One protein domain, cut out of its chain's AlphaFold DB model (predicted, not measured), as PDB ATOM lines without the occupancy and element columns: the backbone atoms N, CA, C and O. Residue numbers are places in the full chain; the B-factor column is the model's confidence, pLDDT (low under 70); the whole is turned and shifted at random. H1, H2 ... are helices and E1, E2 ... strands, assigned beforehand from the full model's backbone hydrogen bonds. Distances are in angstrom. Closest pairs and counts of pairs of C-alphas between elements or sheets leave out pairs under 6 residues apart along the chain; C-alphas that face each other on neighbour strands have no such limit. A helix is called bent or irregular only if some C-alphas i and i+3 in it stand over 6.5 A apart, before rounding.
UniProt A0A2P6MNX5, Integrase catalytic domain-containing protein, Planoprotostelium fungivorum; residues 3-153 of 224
ATOM      1  N   LEU A   3       9.580  91.123 118.665       90.25
ATOM      2  CA  LEU A   3       9.023  89.774 118.734       90.25
ATOM      3  C   LEU A   3       9.159  89.050 117.389       90.25
ATOM      4  O   LEU A   3       8.582  89.439 116.377       90.25
ATOM      5  N   ALA A   4       9.823  87.896 117.395       85.62
ATOM      6  CA  ALA A   4       9.776  86.963 116.276       85.62
ATOM      7  C   ALA A   4       8.684  85.904 116.507       85.62
ATOM      8  O   ALA A   4       8.704  85.189 117.504       85.62
ATOM      9  N   GLY A   5       7.733  85.784 115.577       86.62
ATOM     10  CA  GLY A   5       6.699  84.741 115.620       86.62
ATOM     11  C   GLY A   5       7.246  83.335 115.348       86.62
ATOM     12  O   GLY A   5       8.086  83.175 114.461       86.62
ATOM     13  N   MET A   6       6.739  82.359 116.107       78.19
ATOM     14  CA  MET A   6       7.082  80.925 116.070       78.19
ATOM     15  C   MET A   6       5.828  80.026 116.155       78.19
ATOM     16  O   MET A   6       5.911  78.861 116.536       78.19
ATOM     17  N   GLN A   7       4.642  80.565 115.849       81.88
ATOM     18  CA  GLN A   7       3.362  79.913 116.166       81.88
ATOM     19  C   GLN A   7       3.171  78.579 115.438       81.88
ATOM     20  O   GLN A   7       2.621  77.639 116.003       81.88
ATOM     21  N   ASN A   8       3.673  78.479 114.205       82.25
ATOM     22  CA  ASN A   8       3.508  77.297 113.356       82.25
ATOM     23  C   ASN A   8       4.188  76.039 113.913       82.25
ATOM     24  O   ASN A   8       3.873  74.938 113.479       82.25
ATOM     25  N   SER A   9       5.101  76.204 114.868       72.19
ATOM     26  CA  SER A   9       5.876  75.113 115.457       72.19
ATOM     27  C   SER A   9       5.663  75.022 116.971       72.19
ATOM     28  O   SER A   9       6.385  74.303 117.661       72.19
ATOM     29  N   ALA A  10       4.686  75.757 117.518       71.25
ATOM     30  CA  ALA A  10       4.450  75.843 118.956       71.25
ATOM     31  C   ALA A  10       4.152  74.473 119.589       71.25
ATOM     32  O   ALA A  10       4.599  74.211 120.706       71.25
ATOM     33  N   GLU A  11       3.472  73.583 118.858       75.31
ATOM     34  CA  GLU A  11       3.171  72.211 119.293       75.31
ATOM     35  C   GLU A  11       4.436  71.379 119.568       75.31
ATOM     36  O   GLU A  11       4.463  70.581 120.502       75.31
ATOM     37  N   TYR A  12       5.520  71.637 118.832       69.69
ATOM     38  CA  TYR A  12       6.814  70.964 118.997       69.69
ATOM     39  C   TYR A  12       7.759  71.694 119.962       69.69
ATOM     40  O   TYR A  12       8.816  71.166 120.318       69.69
ATOM     41  N   ASN A  13       7.391  72.908 120.387       68.62
ATOM     42  CA  ASN A  13       8.215  73.830 121.170       68.62
ATOM     43  C   ASN A  13       7.599  74.145 122.545       68.62
ATOM     44  O   ASN A  13       7.712  75.272 123.039       68.62
ATOM     45  N   ASP A  14       6.925  73.167 123.152       73.25
ATOM     46  CA  ASP A  14       6.316  73.271 124.486       73.25
ATOM     47  C   ASP A  14       5.347  74.471 124.621       73.25
ATOM     48  O   ASP A  14       5.271  75.129 125.659       73.25
ATOM     49  N   GLY A  15       4.616  74.796 123.548       73.88
ATOM     50  CA  GLY A  15       3.678  75.922 123.505       73.88
ATOM     51  C   GLY A  15       4.333  77.293 123.294       73.88
ATOM     52  O   GLY A  15       3.680  78.320 123.482       73.88
ATOM     53  N   THR A  16       5.612  77.346 122.910       76.50
ATOM     54  CA  THR A  16       6.292  78.608 122.587       76.50
ATOM     55  C   THR A  16       5.781  79.176 121.267       76.50
ATOM     56  O   THR A  16       6.020  78.608 120.206       76.50
ATOM     57  N   ASN A  17       5.143  80.344 121.323       80.88
ATOM     58  CA  ASN A  17       4.554  81.008 120.156       80.88
ATOM     59  C   ASN A  17       5.386  82.190 119.642       80.88
ATOM     60  O   ASN A  17       5.204  82.628 118.503       80.88
ATOM     61  N   TYR A  18       6.273  82.735 120.476       85.38
ATOM     62  CA  TYR A  18       7.049  83.934 120.175       85.38
ATOM     63  C   TYR A  18       8.467  83.823 120.742       85.38
ATOM     64  O   TYR A  18       8.695  83.166 121.755       85.38
ATOM     65  N   LEU A  19       9.412  84.524 120.123       82.75
ATOM     66  CA  LEU A  19      10.723  84.827 120.687       82.75
ATOM     67  C   LEU A  19      10.815  86.330 120.930       82.75
ATOM     68  O   LEU A  19      10.776  87.108 119.977       82.75
ATOM     69  N   LEU A  20      10.989  86.735 122.185       86.69
ATOM     70  CA  LEU A  20      11.404  88.090 122.524       86.69
ATOM     71  C   LEU A  20      12.887  88.242 122.237       86.69
ATOM     72  O   LEU A  20      13.718  87.590 122.871       86.69
ATOM     73  N   THR A  21      13.214  89.109 121.287       84.88
ATOM     74  CA  THR A  21      14.591  89.400 120.927       84.88
ATOM     75  C   THR A  21      15.028  90.757 121.452       84.88
ATOM     76  O   THR A  21      14.307  91.754 121.405       84.88
ATOM     77  N   ILE A  22      16.239  90.794 121.997       84.81
ATOM     78  CA  ILE A  22      16.862  92.000 122.543       84.81
ATOM     79  C   ILE A  22      18.298  92.014 122.049       84.81
ATOM     80  O   ILE A  22      18.987  91.005 122.141       84.81
ATOM     81  N   ILE A  23      18.746  93.143 121.511       76.62
ATOM     82  CA  ILE A  23      20.117  93.318 121.042       76.62
ATOM     83  C   ILE A  23      20.682  94.602 121.630       76.62
ATOM     84  O   ILE A  23      20.050  95.655 121.560       76.62
ATOM     85  N   ASP A  24      21.873  94.500 122.204       79.12
ATOM     86  CA  ASP A  24      22.705  95.648 122.517       79.12
ATOM     87  C   ASP A  24      23.352  96.145 121.219       79.12
ATOM     88  O   ASP A  24      24.080  95.426 120.526       79.12
ATOM     89  N   VAL A  25      23.061  97.398 120.875       72.25
ATOM     90  CA  VAL A  25      23.527  98.036 119.645       72.25
ATOM     91  C   VAL A  25      25.043  98.236 119.647       72.25
ATOM     92  O   VAL A  25      25.631  98.183 118.567       72.25
ATOM     93  N   PHE A  26      25.685  98.412 120.802       66.81
ATOM     94  CA  PHE A  26      27.130  98.628 120.878       66.81
ATOM     95  C   PHE A  26      27.893  97.309 120.809       66.81
ATOM     96  O   PHE A  26      28.635  97.076 119.854       66.81
ATOM     97  N   SER A  27      27.670  96.408 121.768       68.31
ATOM     98  CA  SER A  27      28.409  95.138 121.829       68.31
ATOM     99  C   SER A  27      27.974  94.118 120.774       68.31
ATOM    100  O   SER A  27      28.654  93.109 120.571       68.31
ATOM    101  N   LYS A  28      26.822  94.341 120.122       66.88
ATOM    102  CA  LYS A  28      26.128  93.359 119.268       66.88
ATOM    103  C   LYS A  28      25.790  92.064 120.009       66.88
ATOM    104  O   LYS A  28      25.548  91.028 119.381       66.88
ATOM    105  N   TYR A  29      25.780  92.106 121.341       71.88
ATOM    106  CA  TYR A  29      25.262  91.022 122.148       71.88
ATOM    107  C   TYR A  29      23.752  90.951 121.988       71.88
ATOM    108  O   TYR A  29      23.076  91.976 122.000       71.88
ATOM    109  N   ALA A  30      23.221  89.744 121.837       70.81
ATOM    110  CA  ALA A  30      21.808  89.560 121.591       70.81
ATOM    111  C   ALA A  30      21.250  88.370 122.369       70.81
ATOM    112  O   ALA A  30      21.963  87.414 122.682       70.81
ATOM    113  N   LEU A  31      19.966  88.468 122.677       73.06
ATOM    114  CA  LEU A  31      19.166  87.509 123.413       73.06
ATOM    115  C   LEU A  31      17.925  87.172 122.596       73.06
ATOM    116  O   LEU A  31      17.364  88.037 121.927       73.06
ATOM    117  N   ALA A  32      17.500  85.916 122.684       73.25
ATOM    118  CA  ALA A  32      16.225  85.438 122.174       73.25
ATOM    119  C   ALA A  32      15.578  84.593 123.267       73.25
ATOM    120  O   ALA A  32      16.190  83.638 123.747       73.25
ATOM    121  N   ILE A  33      14.384  84.986 123.695       77.44
ATOM    122  CA  ILE A  33      13.715  84.430 124.866       77.44
ATOM    123  C   ILE A  33      12.367  83.858 124.438       77.44
ATOM    124  O   ILE A  33      11.549  84.607 123.904       77.44
ATOM    125  N   PRO A  34      12.113  82.562 124.662       77.81
ATOM    126  CA  PRO A  34      10.846  81.943 124.306       77.81
ATOM    127  C   PRO A  34       9.711  82.454 125.184       77.81
ATOM    128  O   PRO A  34       9.824  82.483 126.408       77.81
ATOM    129  N   LEU A  35       8.610  82.841 124.542       79.44
ATOM    130  CA  LEU A  35       7.374  83.268 125.180       79.44
ATOM    131  C   LEU A  35       6.190  82.469 124.624       79.44
ATOM    132  O   LEU A  35       6.033  82.291 123.414       79.44
ATOM    133  N   GLN A  36       5.299  82.047 125.516       81.81
ATOM    134  CA  GLN A  36       4.055  81.368 125.140       81.81
ATOM    135  C   GLN A  36       3.019  82.327 124.543       81.81
ATOM    136  O   GLN A  36       2.163  81.913 123.771       81.81
ATOM    137  N   ASN A  37       3.078  83.615 124.882       86.31
ATOM    138  CA  ASN A  37       2.175  84.635 124.359       86.31
ATOM    139  C   ASN A  37       2.866  86.005 124.309       86.31
ATOM    140  O   ASN A  37       3.902  86.214 124.940       86.31
ATOM    141  N   LYS A  38       2.259  86.942 123.578       93.75
ATOM    142  CA  LYS A  38       2.736  88.323 123.424       93.75
ATOM    143  C   LYS A  38       2.070  89.328 124.372       93.75
ATOM    144  O   LYS A  38       1.999  90.511 124.067       93.75
ATOM    145  N   GLN A  39       1.500  88.880 125.491       93.06
ATOM    146  CA  GLN A  39       0.870  89.802 126.439       93.06
ATOM    147  C   GLN A  39       1.931  90.659 127.138       93.06
ATOM    148  O   GLN A  39       2.991  90.152 127.515       93.06
ATOM    149  N   GLY A  40       1.609  91.930 127.395       92.88
ATOM    150  CA  GLY A  40       2.505  92.864 128.084       92.88
ATOM    151  C   GLY A  40       3.017  92.328 129.423       92.88
ATOM    152  O   GLY A  40       4.206  92.408 129.699       92.88
ATOM    153  N   LYS A  41       2.163  91.659 130.212       92.50
ATOM    154  CA  LYS A  41       2.546  91.003 131.477       92.50
ATOM    155  C   LYS A  41       3.621  89.923 131.303       92.50
ATOM    156  O   LYS A  41       4.519  89.809 132.136       92.50
ATOM    157  N   THR A  42       3.533  89.125 130.242       86.75
ATOM    158  CA  THR A  42       4.507  88.065 129.936       86.75
ATOM    159  C   THR A  42       5.852  88.669 129.542       86.75
ATOM    160  O   THR A  42       6.889  88.243 130.046       86.75
ATOM    161  N   ILE A  43       5.832  89.714 128.711       91.25
ATOM    162  CA  ILE A  43       7.036  90.451 128.305       91.25
ATOM    163  C   ILE A  43       7.669  91.159 129.506       91.25
ATOM    164  O   ILE A  43       8.869  91.040 129.718       91.25
ATOM    165  N   ALA A  44       6.870  91.837 130.329       92.25
ATOM    166  CA  ALA A  44       7.329  92.538 131.525       92.25
ATOM    167  C   ALA A  44       8.051  91.594 132.497       92.25
ATOM    168  O   ALA A  44       9.140  91.913 132.962       92.25
ATOM    169  N   ARG A  45       7.498  90.396 132.741       85.69
ATOM    170  CA  ARG A  45       8.153  89.357 133.558       85.69
ATOM    171  C   ARG A  45       9.502  88.927 132.981       85.69
ATOM    172  O   ARG A  45      10.462  88.784 133.732       85.69
ATOM    173  N   ALA A  46       9.576  88.739 131.664       83.19
ATOM    174  CA  ALA A  46      10.830  88.395 131.004       83.19
ATOM    175  C   ALA A  46      11.867  89.520 131.142       83.19
ATOM    176  O   ALA A  46      13.014  89.255 131.492       83.19
ATOM    177  N   LEU A  47      11.459  90.771 130.918       88.38
ATOM    178  CA  LEU A  47      12.322  91.943 131.045       88.38
ATOM    179  C   LEU A  47      12.820  92.151 132.480       88.38
ATOM    180  O   LEU A  47      14.017  92.329 132.669       88.38
ATOM    181  N   ASP A  48      11.945  92.061 133.486       88.06
ATOM    182  CA  ASP A  48      12.327  92.201 134.898       88.06
ATOM    183  C   ASP A  48      13.392  91.170 135.285       88.06
ATOM    184  O   ASP A  48      14.411  91.517 135.881       88.06
ATOM    185  N   HIS A  49      13.213  89.914 134.866       80.69
ATOM    186  CA  HIS A  49      14.212  88.880 135.100       80.69
ATOM    187  C   HIS A  49      15.557  89.219 134.436       80.69
ATOM    188  O   HIS A  49      16.601  89.104 135.074       80.69
ATOM    189  N   ILE A  50      15.551  89.655 133.171       81.25
ATOM    190  CA  ILE A  50      16.780  90.035 132.454       81.25
ATOM    191  C   ILE A  50      17.486  91.189 133.162       81.25
ATOM    192  O   ILE A  50      18.693  91.123 133.364       81.25
ATOM    193  N   PHE A  51      16.759  92.229 133.563       84.50
ATOM    194  CA  PHE A  51      17.356  93.423 134.164       84.50
ATOM    195  C   PHE A  51      17.881  93.188 135.587       84.50
ATOM    196  O   PHE A  51      18.722  93.950 136.064       84.50
ATOM    197  N   ARG A  52      17.448  92.106 136.251       82.81
ATOM    198  CA  ARG A  52      18.009  91.639 137.531       82.81
ATOM    199  C   ARG A  52      19.318  90.863 137.383       82.81
ATOM    200  O   ARG A  52      20.024  90.704 138.382       82.81
ATOM    201  N   ILE A  53      19.653  90.381 136.183       75.94
ATOM    202  CA  ILE A  53      20.903  89.654 135.942       75.94
ATOM    203  C   ILE A  53      22.086  90.585 136.208       75.94
ATOM    204  O   ILE A  53      22.164  91.705 135.696       75.94
ATOM    205  N   LYS A  54      23.038  90.089 137.001       71.25
ATOM    206  CA  LYS A  54      24.306  90.770 137.257       71.25
ATOM    207  C   LYS A  54      25.453  90.046 136.566       71.25
ATOM    208  O   LYS A  54      25.557  88.819 136.640       71.25
ATOM    209  N   ILE A  55      26.332  90.817 135.936       67.56
ATOM    210  CA  ILE A  55      27.598  90.361 135.358       67.56
ATOM    211  C   ILE A  55      28.709  91.024 136.164       67.56
ATOM    212  O   ILE A  55      28.736  92.242 136.268       67.56
ATOM    213  N   ASN A  56      29.616  90.239 136.751       70.31
ATOM    214  CA  ASN A  56      30.713  90.758 137.582       70.31
ATOM    215  C   ASN A  56      30.235  91.701 138.708       70.31
ATOM    216  O   ASN A  56      30.852  92.724 138.972       70.31
ATOM    217  N   ASN A  57      29.120  91.354 139.360       74.19
ATOM    218  CA  ASN A  57      28.424  92.164 140.372       74.19
ATOM    219  C   ASN A  57      27.813  93.488 139.877       74.19
ATOM    220  O   ASN A  57      27.161  94.175 140.665       74.19
ATOM    221  N   GLU A  58      27.909  93.797 138.587       66.44
ATOM    222  CA  GLU A  58      27.286  94.965 137.970       66.44
ATOM    223  C   GLU A  58      25.948  94.598 137.324       66.44
ATOM    224  O   GLU A  58      25.775  93.505 136.781       66.44
ATOM    225  N   ALA A  59      24.975  95.507 137.404       72.75
ATOM    226  CA  ALA A  59      23.671  95.307 136.785       72.75
ATOM    227  C   ALA A  59      23.805  95.297 135.258       72.75
ATOM    228  O   ALA A  59      24.305  96.253 134.669       72.75
ATOM    229  N   TYR A  60      23.314  94.242 134.613       74.12
ATOM    230  CA  TYR A  60      23.308  94.149 133.161       74.12
ATOM    231  C   TYR A  60      21.957  94.611 132.610       74.12
ATOM    232  O   TYR A  60      21.069  93.811 132.318       74.12
ATOM    233  N   LYS A  61      21.793  95.933 132.493       82.25
ATOM    234  CA  LYS A  61      20.582  96.569 131.959       82.25
ATOM    235  C   LYS A  61      20.917  97.783 131.085       82.25
ATOM    236  O   LYS A  61      21.916  98.453 131.341       82.25
ATOM    237  N   PRO A  62      20.110  98.078 130.055       84.88
ATOM    238  CA  PRO A  62      20.327  99.247 129.215       84.88
ATOM    239  C   PRO A  62      19.870 100.531 129.918       84.88
ATOM    240  O   PRO A  62      18.955 100.502 130.733       84.88
ATOM    241  N   MET A  63      20.436 101.676 129.533       86.81
ATOM    242  CA  MET A  63      19.859 102.982 129.890       86.81
ATOM    243  C   MET A  63      18.599 103.285 129.073       86.81
ATOM    244  O   MET A  63      17.652 103.882 129.578       86.81
ATOM    245  N   ILE A  64      18.598 102.870 127.801       87.31
ATOM    246  CA  ILE A  64      17.513 103.100 126.849       87.31
ATOM    247  C   ILE A  64      17.079 101.765 126.258       87.31
ATOM    248  O   ILE A  64      17.891 101.036 125.686       87.31
ATOM    249  N   LEU A  65      15.786 101.466 126.350       91.94
ATOM    250  CA  LEU A  65      15.179 100.311 125.705       91.94
ATOM    251  C   LEU A  65      14.297 100.784 124.552       91.94
ATOM    252  O   LEU A  65      13.251 101.384 124.775       91.94
ATOM    253  N   LEU A  66      14.725 100.499 123.323       90.50
ATOM    254  CA  LEU A  66      14.002 100.870 122.109       90.50
ATOM    255  C   LEU A  66      13.174  99.690 121.582       90.50
ATOM    256  O   LEU A  66      13.722  98.599 121.397       90.50
ATOM    257  N   SER A  67      11.891  99.905 121.299       91.00
ATOM    258  CA  SER A  67      11.000  98.967 120.591       91.00
ATOM    259  C   SER A  67      10.200  99.678 119.503       91.00
ATOM    260  O   SER A  67      10.293 100.896 119.361       91.00
ATOM    261  N   ASP A  68       9.404  98.934 118.738       87.69
ATOM    262  CA  ASP A  68       8.351  99.536 117.923       87.69
ATOM    263  C   ASP A  68       7.156  99.984 118.801       87.69
ATOM    264  O   ASP A  68       7.181  99.871 120.034       87.69
ATOM    265  N   ASN A  69       6.111 100.514 118.157       87.81
ATOM    266  CA  ASN A  69       4.844 100.902 118.795       87.81
ATOM    267  C   ASN A  69       3.866  99.720 118.980       87.81
ATOM    268  O   ASN A  69       2.652  99.929 119.070       87.81
ATOM    269  N   GLY A  70       4.357  98.476 119.020       89.56
ATOM    270  CA  GLY A  70       3.539  97.303 119.313       89.56
ATOM    271  C   GLY A  70       2.808  97.447 120.649       89.56
ATOM    272  O   GLY A  70       3.389  97.875 121.652       89.56
ATOM    273  N   LYS A  71       1.516  97.082 120.680       92.44
ATOM    274  CA  LYS A  71       0.650  97.210 121.874       92.44
ATOM    275  C   LYS A  71       1.221  96.467 123.081       92.44
ATOM    276  O   LYS A  71       1.045  96.888 124.219       92.44
ATOM    277  N   GLU A  72       1.906  95.366 122.817       94.06
ATOM    278  CA  GLU A  72       2.593  94.539 123.794       94.06
ATOM    279  C   GLU A  72       3.742  95.261 124.509       94.06
ATOM    280  O   GLU A  72       3.964  95.014 125.693       94.06
ATOM    281  N   PHE A  73       4.434  96.179 123.830       93.44
ATOM    282  CA  PHE A  73       5.570  96.911 124.383       93.44
ATOM    283  C   PHE A  73       5.146  98.205 125.070       93.44
ATOM    284  O   PHE A  73       5.759  98.587 126.061       93.44
ATOM    285  N   ILE A  74       4.075  98.856 124.609       93.62
ATOM    286  CA  ILE A  74       3.513 100.049 125.271       93.62
ATOM    287  C   ILE A  74       2.567  99.713 126.435       93.62
ATOM    288  O   ILE A  74       1.960 100.606 127.027       93.62
ATOM    289  N   ALA A  75       2.417  98.428 126.762       95.31
ATOM    290  CA  ALA A  75       1.606  97.973 127.880       95.31
ATOM    291  C   ALA A  75       2.098  98.562 129.215       95.31
ATOM    292  O   ALA A  75       3.302  98.736 129.441       95.31
ATOM    293  N   LYS A  76       1.158  98.823 130.134       97.44
ATOM    294  CA  LYS A  76       1.444  99.435 131.443       97.44
ATOM    295  C   LYS A  76       2.491  98.640 132.225       97.44
ATOM    296  O   LYS A  76       3.361  99.236 132.849       97.44
ATOM    297  N   GLU A  77       2.425  97.314 132.177       97.12
ATOM    298  CA  GLU A  77       3.340  96.416 132.882       97.12
ATOM    299  C   GLU A  77       4.780  96.554 132.380       97.12
ATOM    300  O   GLU A  77       5.709  96.573 133.182       97.12
ATOM    301  N   VAL A  78       4.972  96.689 131.064       96.31
ATOM    302  CA  VAL A  78       6.305  96.860 130.466       96.31
ATOM    303  C   VAL A  78       6.883  98.218 130.857       96.31
ATOM    304  O   VAL A  78       8.034  98.295 131.295       96.31
ATOM    305  N   LYS A  79       6.064  99.275 130.789       95.75
ATOM    306  CA  LYS A  79       6.456 100.623 131.215       95.75
ATOM    307  C   LYS A  79       6.834 100.672 132.698       95.75
ATOM    308  O   LYS A  79       7.815 101.327 133.058       95.75
ATOM    309  N   GLN A  80       6.078  99.972 133.546       96.75
ATOM    310  CA  GLN A  80       6.354  99.876 134.978       96.75
ATOM    311  C   GLN A  80       7.704  99.202 135.232       96.75
ATOM    312  O   GLN A  80       8.544  99.794 135.895       96.75
ATOM    313  N   VAL A  81       7.962  98.041 134.620       95.88
ATOM    314  CA  VAL A  81       9.254  97.345 134.761       95.88
ATOM    315  C   VAL A  81      10.419  98.219 134.299       95.88
ATOM    316  O   VAL A  81      11.451  98.266 134.963       95.88
ATOM    317  N   CYS A  82      10.274  98.954 133.195       94.44
ATOM    318  CA  CYS A  82      11.327  99.877 132.766       94.44
ATOM    319  C   CYS A  82      11.568 100.969 133.819       94.44
ATOM    320  O   CYS A  82      12.715 101.250 134.155       94.44
ATOM    321  N   THR A  83      10.500 101.525 134.393       95.81
ATOM    322  CA  THR A  83      10.574 102.574 135.419       95.81
ATOM    323  C   THR A  83      11.223 102.062 136.708       95.81
ATOM    324  O   THR A  83      12.134 102.707 137.220       95.81
ATOM    325  N   ASP A  84      10.831 100.877 137.185       95.12
ATOM    326  CA  ASP A  84      11.377 100.241 138.395       95.12
ATOM    327  C   ASP A  84      12.886  99.988 138.281       95.12
ATOM    328  O   ASP A  84      13.631 100.067 139.259       95.12
ATOM    329  N   HIS A  85      13.357  99.715 137.062       91.81
ATOM    330  CA  HIS A  85      14.772  99.516 136.768       91.81
ATOM    331  C   HIS A  85      15.500 100.796 136.335       91.81
ATOM    332  O   HIS A  85      16.695 100.724 136.049       91.81
ATOM    333  N   GLY A  86      14.846 101.960 136.309       93.25
ATOM    334  CA  GLY A  86      15.457 103.227 135.879       93.25
ATOM    335  C   GLY A  86      15.861 103.242 134.398       93.25
ATOM    336  O   GLY A  86      16.880 103.825 134.039       93.25
ATOM    337  N   ILE A  87      15.101 102.550 133.552       93.12
ATOM    338  CA  ILE A  87      15.329 102.400 132.114       93.12
ATOM    339  C   ILE A  87      14.371 103.318 131.361       93.12
ATOM    340  O   ILE A  87      13.153 103.265 131.547       93.12
ATOM    341  N   HIS A  88      14.905 104.114 130.441       90.69
ATOM    342  CA  HIS A  88      14.099 104.944 129.558       90.69
ATOM    343  C   HIS A  88      13.595 104.119 128.378       90.69
ATOM    344  O   HIS A  88      14.344 103.759 127.469       90.69
ATOM    345  N   GLN A  89      12.303 103.808 128.388       93.56
ATOM    346  CA  GLN A  89      11.666 103.158 127.255       93.56
ATOM    347  C   GLN A  89      11.379 104.184 126.156       93.56
ATOM    348  O   GLN A  89      10.690 105.175 126.391       93.56
ATOM    349  N   LEU A  90      11.877 103.913 124.953       88.56
ATOM    350  CA  LEU A  90      11.547 104.656 123.745       88.56
ATOM    351  C   LEU A  90      10.809 103.738 122.782       88.56
ATOM    352  O   LEU A  90      11.136 102.556 122.652       88.56
ATOM    353  N   THR A  91       9.849 104.303 122.064       86.31
ATOM    354  CA  THR A  91       9.224 103.624 120.941       86.31
ATOM    355  C   THR A  91       9.539 104.356 119.654       86.31
ATOM    356  O   THR A  91       9.630 105.583 119.608       86.31
ATOM    357  N   SER A  92       9.788 103.586 118.603       77.94
ATOM    358  CA  SER A  92      10.083 104.144 117.298       77.94
ATOM    359  C   SER A  92       8.854 104.871 116.752       77.94
ATOM    360  O   SER A  92       7.715 104.456 116.987       77.94
ATOM    361  N   PHE A  93       9.061 105.920 115.956       67.12
ATOM    362  CA  PHE A  93       7.970 106.423 115.129       67.12
ATOM    363  C   PHE A  93       7.490 105.301 114.193       67.12
ATOM    364  O   PHE A  93       8.284 104.415 113.836       67.12
ATOM    365  N   PRO A  94       6.207 105.311 113.789       55.66
ATOM    366  CA  PRO A  94       5.738 104.435 112.724       55.66
ATOM    367  C   PRO A  94       6.714 104.497 111.537       55.66
ATOM    368  O   PRO A  94       7.154 105.582 111.166       55.66
ATOM    369  N   TYR A  95       7.082 103.343 110.976       48.22
ATOM    370  CA  TYR A  95       7.995 103.220 109.825       48.22
ATOM    371  C   TYR A  95       9.472 103.593 110.057       48.22
ATOM    372  O   TYR A  95      10.215 103.730 109.087       48.22
ATOM    373  N   THR A  96       9.946 103.712 111.303       55.16
ATOM    374  CA  THR A  96      11.395 103.832 111.562       55.16
ATOM    375  C   THR A  96      12.025 102.436 111.629       55.16
ATOM    376  O   THR A  96      11.735 101.698 112.572       55.16
ATOM    377  N   PRO A  97      12.879 102.044 110.668       53.03
ATOM    378  CA  PRO A  97      13.440 100.700 110.640       53.03
ATOM    379  C   PRO A  97      14.373 100.481 111.832       53.03
ATOM    380  O   PRO A  97      15.409 101.136 111.967       53.03
ATOM    381  N   LEU A  98      14.069  99.481 112.661       66.75
ATOM    382  CA  LEU A  98      14.968  99.005 113.715       66.75
ATOM    383  C   LEU A  98      15.986  98.021 113.123       66.75
ATOM    384  O   LEU A  98      16.309  97.006 113.732       66.75
ATOM    385  N   GLY A  99      16.514  98.297 111.925       73.19
ATOM    386  CA  GLY A  99      17.099  97.301 111.011       73.19
ATOM    387  C   GLY A  99      18.225  96.417 111.573       73.19
ATOM    388  O   GLY A  99      18.574  95.392 110.990       73.19
ATOM    389  N   ILE A 100      18.824  96.764 112.714       77.69
ATOM    390  CA  ILE A 100      19.726  95.869 113.453       77.69
ATOM    391  C   ILE A 100      18.969  94.655 114.015       77.69
ATOM    392  O   ILE A 100      19.419  93.524 113.825       77.69
ATOM    393  N   ILE A 101      17.829  94.866 114.673       80.00
ATOM    394  CA  ILE A 101      17.066  93.781 115.294       80.00
ATOM    395  C   ILE A 101      16.325  92.932 114.265       80.00
ATOM    396  O   ILE A 101      16.284  91.713 114.392       80.00
ATOM    397  N   GLU A 102      15.854  93.540 113.177       84.38
ATOM    398  CA  GLU A 102      15.237  92.818 112.060       84.38
ATOM    399  C   GLU A 102      16.235  91.845 111.409       84.38
ATOM    400  O   GLU A 102      15.929  90.672 111.176       84.38
ATOM    401  N   ARG A 103      17.480  92.297 111.183       80.19
ATOM    402  CA  ARG A 103      18.569  91.439 110.685       80.19
ATOM    403  C   ARG A 103      18.905  90.317 111.661       80.19
ATOM    404  O   ARG A 103      19.156  89.187 111.231       80.19
ATOM    405  N   PHE A 104      18.889  90.602 112.959       77.19
ATOM    406  CA  PHE A 104      19.081  89.583 113.985       77.19
ATOM    407  C   PHE A 104      17.965  88.528 113.950       77.19
ATOM    408  O   PHE A 104      18.258  87.334 113.880       77.19
ATOM    409  N   ASN A 105      16.703  88.953 113.877       80.75
ATOM    410  CA  ASN A 105      15.545  88.064 113.788       80.75
ATOM    411  C   ASN A 105      15.603  87.181 112.536       80.75
ATOM    412  O   ASN A 105      15.386  85.971 112.622       80.75
ATOM    413  N   LYS A 106      15.983  87.749 111.383       80.19
ATOM    414  CA  LYS A 106      16.222  86.980 110.152       80.19
ATOM    415  C   LYS A 106      17.322  85.931 110.341       80.19
ATOM    416  O   LYS A 106      17.145  84.783 109.942       80.19
ATOM    417  N   THR A 107      18.423  86.302 110.996       74.44
ATOM    418  CA  THR A 107      19.551  85.397 111.270       74.44
ATOM    419  C   THR A 107      19.141  84.236 112.177       74.44
ATOM    420  O   THR A 107      19.503  83.092 111.905       74.44
ATOM    421  N   ILE A 108      18.371  84.497 113.239       71.38
ATOM    422  CA  ILE A 108      17.870  83.440 114.129       71.38
ATOM    423  C   ILE A 108      16.971  82.478 113.361       71.38
ATOM    424  O   ILE A 108      17.211  81.274 113.402       71.38
ATOM    425  N   LYS A 109      15.979  82.992 112.626       74.44
ATOM    426  CA  LYS A 109      15.047  82.154 111.855       74.44
ATOM    427  C   LYS A 109      15.782  81.254 110.862       74.44
ATOM    428  O   LYS A 109      15.485  80.069 110.771       74.44
ATOM    429  N   GLN A 110      16.795  81.787 110.175       71.62
ATOM    430  CA  GLN A 110      17.638  81.001 109.269       71.62
ATOM    431  C   GLN A 110      18.411  79.897 109.999       71.62
ATOM    432  O   GLN A 110      18.447  78.764 109.524       71.62
ATOM    433  N   LYS A 111      19.006  80.194 111.161       66.50
ATOM    434  CA  LYS A 111      19.724  79.191 111.962       66.50
ATOM    435  C   LYS A 111      18.804  78.093 112.484       66.50
ATOM    436  O   LYS A 111      19.193  76.930 112.471       66.50
ATOM    437  N   ILE A 112      17.601  78.458 112.921       68.50
ATOM    438  CA  ILE A 112      16.578  77.502 113.346       68.50
ATOM    439  C   ILE A 112      16.198  76.594 112.173       68.50
ATOM    440  O   ILE A 112      16.279  75.378 112.304       68.50
ATOM    441  N   ALA A 113      15.896  77.157 110.998       67.31
ATOM    442  CA  ALA A 113      15.562  76.373 109.809       67.31
ATOM    443  C   ALA A 113      16.692  75.407 109.394       67.31
ATOM    444  O   ALA A 113      16.437  74.244 109.083       67.31
ATOM    445  N   GLN A 114      17.950  75.860 109.442       61.22
ATOM    446  CA  GLN A 114      19.112  75.002 109.194       61.22
ATOM    447  C   GLN A 114      19.206  73.862 110.213       61.22
ATOM    448  O   GLN A 114      19.435  72.719 109.829       61.22
ATOM    449  N   TYR A 115      19.004  74.153 111.500       64.19
ATOM    450  CA  TYR A 115      19.005  73.141 112.555       64.19
ATOM    451  C   TYR A 115      17.915  72.084 112.323       64.19
ATOM    452  O   TYR A 115      18.223  70.894 112.305       64.19
ATOM    453  N   LEU A 116      16.672  72.503 112.064       62.53
ATOM    454  CA  LEU A 116      15.567  71.588 111.756       62.53
ATOM    455  C   LEU A 116      15.896  70.672 110.571       62.53
ATOM    456  O   LEU A 116      15.671  69.465 110.636       62.53
ATOM    457  N   SER A 117      16.472  71.240 109.505       65.50
ATOM    458  CA  SER A 117      16.849  70.501 108.296       65.50
ATOM    459  C   SER A 117      17.950  69.468 108.563       65.50
ATOM    460  O   SER A 117      17.812  68.310 108.165       65.50
ATOM    461  N   VAL A 118      19.013  69.857 109.276       61.12
ATOM    462  CA  VAL A 118      20.157  68.980 109.584       61.12
ATOM    463  C   VAL A 118      19.748  67.826 110.494       61.12
ATOM    464  O   VAL A 118      20.124  66.683 110.243       61.12
ATOM    465  N   TYR A 119      18.978  68.112 111.544       64.44
ATOM    466  CA  TYR A 119      18.605  67.115 112.550       64.44
ATOM    467  C   TYR A 119      17.279  66.407 112.250       64.44
ATOM    468  O   TYR A 119      16.893  65.526 113.012       64.44
ATOM    469  N   ARG A 120      16.595  66.773 111.154       70.94
ATOM    470  CA  ARG A 120      15.285  66.231 110.742       70.94
ATOM    471  C   ARG A 120      14.288  66.175 111.903       70.94
ATOM    472  O   ARG A 120      13.623  65.170 112.125       70.94
ATOM    473  N   THR A 121      14.224  67.263 112.659       64.50
ATOM    474  CA  THR A 121      13.326  67.432 113.805       64.50
ATOM    475  C   THR A 121      12.388  68.599 113.542       64.50
ATOM    476  O   THR A 121      12.740  69.499 112.788       64.50
ATOM    477  N   GLN A 122      11.209  68.584 114.161       64.88
ATOM    478  CA  GLN A 122      10.265  69.709 114.166       64.88
ATOM    479  C   GLN A 122      10.454  70.612 115.397       64.88
ATOM    480  O   GLN A 122       9.873  71.691 115.482       64.88
ATOM    481  N   ARG A 123      11.307  70.199 116.348       65.75
ATOM    482  CA  ARG A 123      11.634  70.980 117.542       65.75
ATOM    483  C   ARG A 123      12.671  72.055 117.211       65.75
ATOM    484  O   ARG A 123      13.862  71.773 117.090       65.75
ATOM    485  N   GLU A 124      12.204  73.292 117.087       59.31
ATOM    486  CA  GLU A 124      13.007  74.483 116.760       59.31
ATOM    487  C   GLU A 124      13.846  74.971 117.929       59.31
ATOM    488  O   GLU A 124      14.922  75.541 117.738       59.31
ATOM    489  N   LEU A 125      13.342  74.745 119.138       57.69
ATOM    490  CA  LEU A 125      13.992  75.093 120.384       57.69
ATOM    491  C   LEU A 125      14.453  73.799 121.071       57.69
ATOM    492  O   LEU A 125      13.693  73.196 121.840       57.69
ATOM    493  N   PRO A 126      15.702  73.331 120.863       48.19
ATOM    494  CA  PRO A 126      16.351  72.525 121.881       48.19
ATOM    495  C   PRO A 126      16.196  73.259 123.213       48.19
ATOM    496  O   PRO A 126      16.240  74.490 123.243       48.19
ATOM    497  N   ALA A 127      16.004  72.514 124.301       38.75
ATOM    498  CA  ALA A 127      15.649  73.023 125.633       38.75
ATOM    499  C   ALA A 127      16.596  74.109 126.213       38.75
ATOM    500  O   ALA A 127      16.418  74.557 127.335       38.75
ATOM    501  N   ASN A 128      17.627  74.526 125.470       38.06
ATOM    502  CA  ASN A 128      18.724  75.373 125.908       38.06
ATOM    503  C   ASN A 128      19.105  76.450 124.857       38.06
ATOM    504  O   ASN A 128      20.276  76.837 124.793       38.06
ATOM    505  N   ILE A 129      18.203  76.896 123.962       42.53
ATOM    506  CA  ILE A 129      18.572  77.957 123.002       42.53
ATOM    507  C   ILE A 129      18.750  79.297 123.718       42.53
ATOM    508  O   ILE A 129      17.806  80.032 123.990       42.53
ATOM    509  N   HIS A 130      20.016  79.646 123.912       45.84
ATOM    510  CA  HIS A 130      20.483  81.012 124.065       45.84
ATOM    511  C   HIS A 130      21.318  81.343 122.827       45.84
ATOM    512  O   HIS A 130      22.470  80.923 122.719       45.84
ATOM    513  N   PHE A 131      20.766  82.095 121.873       45.00
ATOM    514  CA  PHE A 131      21.561  82.663 120.778       45.00
ATOM    515  C   PHE A 131      22.373  83.863 121.289       45.00
ATOM    516  O   PHE A 131      22.163  84.992 120.868       45.00
ATOM    517  N   ALA A 132      23.298  83.612 122.214       41.16
ATOM    518  CA  ALA A 132      24.262  84.601 122.670       41.16
ATOM    519  C   ALA A 132      25.472  84.609 121.718       41.16
ATOM    520  O   ALA A 132      25.973  83.566 121.295       41.16
ATOM    521  N   ASN A 133      25.969  85.787 121.349       41.22
ATOM    522  CA  ASN A 133      27.200  85.879 120.567       41.22
ATOM    523  C   ASN A 133      28.400  85.421 121.435       41.22
ATOM    524  O   ASN A 133      28.398  85.598 122.658       41.22
ATOM    525  N   ARG A 134      29.407  84.781 120.820       37.97
ATOM    526  CA  ARG A 134      30.412  83.895 121.466       37.97
ATOM    527  C   ARG A 134      31.195  84.517 122.639       37.97
ATOM    528  O   ARG A 134      31.715  83.775 123.470       37.97
ATOM    529  N   SER A 135      31.261  85.842 122.731       31.80
ATOM    530  CA  SER A 135      32.117  86.564 123.684       31.80
ATOM    531  C   SER A 135      31.505  86.776 125.081       31.80
ATOM    532  O   SER A 135      32.254  86.948 126.033       31.80
ATOM    533  N   LEU A 136      30.180  86.665 125.252       35.28
ATOM    534  CA  LEU A 136      29.494  86.765 126.564       35.28
ATOM    535  C   LEU A 136      28.710  85.488 126.941       35.28
ATOM    536  O   LEU A 136      28.133  85.377 128.023       35.28
ATOM    537  N   HIS A 137      28.756  84.476 126.069       40.38
ATOM    538  CA  HIS A 137      28.112  83.161 126.203       40.38
ATOM    539  C   HIS A 137      28.476  82.409 127.501       40.38
ATOM    540  O   HIS A 137      27.757  81.503 127.913       40.38
ATOM    541  N   LYS A 138      29.592  82.765 128.151       35.50
ATOM    542  CA  LYS A 138      30.071  82.128 129.389       35.50
ATOM    543  C   LYS A 138      29.412  82.666 130.667       35.50
ATOM    544  O   LYS A 138      29.420  81.954 131.663       35.50
ATOM    545  N   LEU A 139      28.864  83.886 130.644       34.88
ATOM    546  CA  LEU A 139      28.337  84.570 131.836       34.88
ATOM    547  C   LEU A 139      26.807  84.509 131.935       34.88
ATOM    548  O   LEU A 139      26.284  84.266 133.018       34.88
ATOM    549  N   LEU A 140      26.090  84.672 130.816       38.59
ATOM    550  CA  LEU A 140      24.621  84.779 130.840       38.59
ATOM    551  C   LEU A 140      23.873  83.441 130.749       38.59
ATOM    552  O   LEU A 140      22.769  83.319 131.274       38.59
ATOM    553  N   ILE A 141      24.456  82.424 130.106       40.19
ATOM    554  CA  ILE A 141      23.768  81.144 129.860       40.19
ATOM    555  C   ILE A 141      23.374  80.395 131.131       40.19
ATOM    556  O   ILE A 141      22.246  79.921 131.176       40.19
ATOM    557  N   PRO A 142      24.210  80.295 132.180       42.94
ATOM    558  CA  PRO A 142      23.791  79.611 133.402       42.94
ATOM    559  C   PRO A 142      22.556  80.259 134.046       42.94
ATOM    560  O   PRO A 142      21.667  79.556 134.517       42.94
ATOM    561  N   GLN A 143      22.466  81.592 134.011       39.03
ATOM    562  CA  GLN A 143      21.351  82.337 134.604       39.03
ATOM    563  C   GLN A 143      20.079  82.253 133.744       39.03
ATOM    564  O   GLN A 143      18.979  82.114 134.273       39.03
ATOM    565  N   LEU A 144      20.215  82.254 132.415       38.31
ATOM    566  CA  LEU A 144      19.081  82.101 131.498       38.31
ATOM    567  C   LEU A 144      18.603  80.644 131.349       38.31
ATOM    568  O   LEU A 144      17.428  80.412 131.073       38.31
ATOM    569  N   HIS A 145      19.471  79.654 131.569       42.00
ATOM    570  CA  HIS A 145      19.096  78.236 131.606       42.00
ATOM    571  C   HIS A 145      18.204  77.933 132.816       42.00
ATOM    572  O   HIS A 145      17.231  77.189 132.709       42.00
ATOM    573  N   ASN A 146      18.485  78.577 133.955       41.09
ATOM    574  CA  ASN A 146      17.606  78.545 135.125       41.09
ATOM    575  C   ASN A 146      16.247  79.197 134.824       41.09
ATOM    576  O   ASN A 146      15.221  78.658 135.223       41.09
ATOM    577  N   TYR A 147      16.227  80.289 134.056       43.12
ATOM    578  CA  TYR A 147      14.993  80.942 133.606       43.12
ATOM    579  C   TYR A 147      14.145  80.059 132.675       43.12
ATOM    580  O   TYR A 147      12.929  79.987 132.828       43.12
ATOM    581  N   TYR A 148      14.766  79.337 131.737       41.28
ATOM    582  CA  TYR A 148      14.037  78.411 130.862       41.28
ATOM    583  C   TYR A 148      13.439  77.233 131.645       41.28
ATOM    584  O   TYR A 148      12.283  76.873 131.428       41.28
ATOM    585  N   LYS A 149      14.187  76.675 132.608       44.75
ATOM    586  CA  LYS A 149      13.653  75.670 133.542       44.75
ATOM    587  C   LYS A 149      12.507  76.226 134.394       44.75
ATOM    588  O   LYS A 149      11.507  75.543 134.563       44.75
ATOM    589  N   TYR A 150      12.633  77.464 134.867       42.88
ATOM    590  CA  TYR A 150      11.619  78.176 135.650       42.88
ATOM    591  C   TYR A 150      10.303  78.395 134.882       42.88
ATOM    592  O   TYR A 150       9.230  78.251 135.461       42.88
ATOM    593  N   LEU A 151      10.364  78.721 133.585       40.62
ATOM    594  CA  LEU A 151       9.174  78.936 132.749       40.62
ATOM    595  C   LEU A 151       8.452  77.642 132.339       40.62
ATOM    596  O   LEU A 151       7.252  77.685 132.078       40.62
ATOM    597  N   ASN A 152       9.172  76.520 132.260       38.34
ATOM    598  CA  ASN A 152       8.661  75.258 131.711       38.34
ATOM    599  C   ASN A 152       8.358  74.181 132.770       38.34
ATOM    600  O   ASN A 152       8.045  73.045 132.408       38.34
ATOM    601  N   ASP A 153       8.424  74.512 134.064       42.69
ATOM    602  CA  ASP A 153       8.031  73.606 135.148       42.69
ATOM    603  C   ASP A 153       6.503  73.592 135.339       42.69
ATOM    604  O   ASP A 153       5.895  74.572 135.775       42.69
TER     605      ASP A 153
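What this domain is: This is residues 3 to 153 of the 224 residues of the protein "Integrase catalytic domain-containing protein" of Planoprotostelium fungivorum (UniProt A0A2P6MNX5). A small three-stranded sheet, E1 E2 E3, sits in the middle between the long helix H4, which crosses one face, and H2 on the other. H3 packs side by side with H2 and also packs on a second, two-stranded sheet, E4 E5; H5 only grazes the first sheet. The printed part has 151 residues with five named helices and five named strands, in the order E1 H1 E2 E3 H2 E4 H3 E5 H4 H5. The first sheet, order E1 E2 E3, is antiparallel and the second parallel; the class is mixed, helices and strands. The whole is compact, with a radius of gyration of the C-alphas of 15.2 A and spans of 44 by 38 by 30 A.

How they stand to each other: Begin at E1, residues 3 to 5, antiparallel to E2, residues 18 to 23; there N 4 and O 19 are within hydrogen-bond range at 2.9 A. H1, residues 7 to 12, between them in the chain, is not on the sheet and is irregular, with C-alphas 8 and 11 at 7.8 A. E2 and E3, residues 30 to 35, form an antiparallel hairpin, with N 20 and O 33 at 2.8 A. H2, residues 40 to 52, is on this sheet over E3, at a height over the sheet of 10.2 A; its closest C-alphas to E3 are those of Thr 42 and Leu 35, 7.3 A. E4, residues 64 to 67, and E2 are near each other. H3, residues 76 to 84, touches H2 the same way at a shallow tilt of 16 degrees; the closest C-alphas are those of Ala 44 and Val 78, 4.6 A. E4, H3 and E5, residues 88 to 91, make a strand-helix-strand unit, two parallel neighbour strands with a helix between, with a right-handed crossover; N 65 and O 88 are 2.9 A apart. H4, residues 99 to 119, lies over E2 on the opposite face from H2, slantwise at 46 degrees on the local plane; the closest C-alphas are those of Ile 23 and Ile 101, 6.5 A. H5, residues 141 to 151, only grazes the sheet and is near H2. In H2, H3, H4 and H5 every O i to N i+4 pair is within hydrogen-bond range; H1 has 0 of 2, but 2 of 3 O i to N i+3 pairs.

Where its parts are: Find C-alpha 3 at (9.023, 89.774, 118.734), where E1 begins. E2 and E3 each measure 16.1 A, and H2 18.2 A. From C-alpha 99 at (17.099, 97.301, 111.011) H4 runs 30.3 A. H5 ends at C-alpha 151, (9.174, 78.936, 132.749).

The domain as a whole: The two C-alphas farthest apart, those of Gly 86 and Arg 120, are 44.7 A from each other. The printed part has no cut. The links H2 to E4 and H4 to H5 are long, with 11 and 21 residues. Mean pLDDT of the printed part is 72.2; residues 121 to 153 are among those under 70.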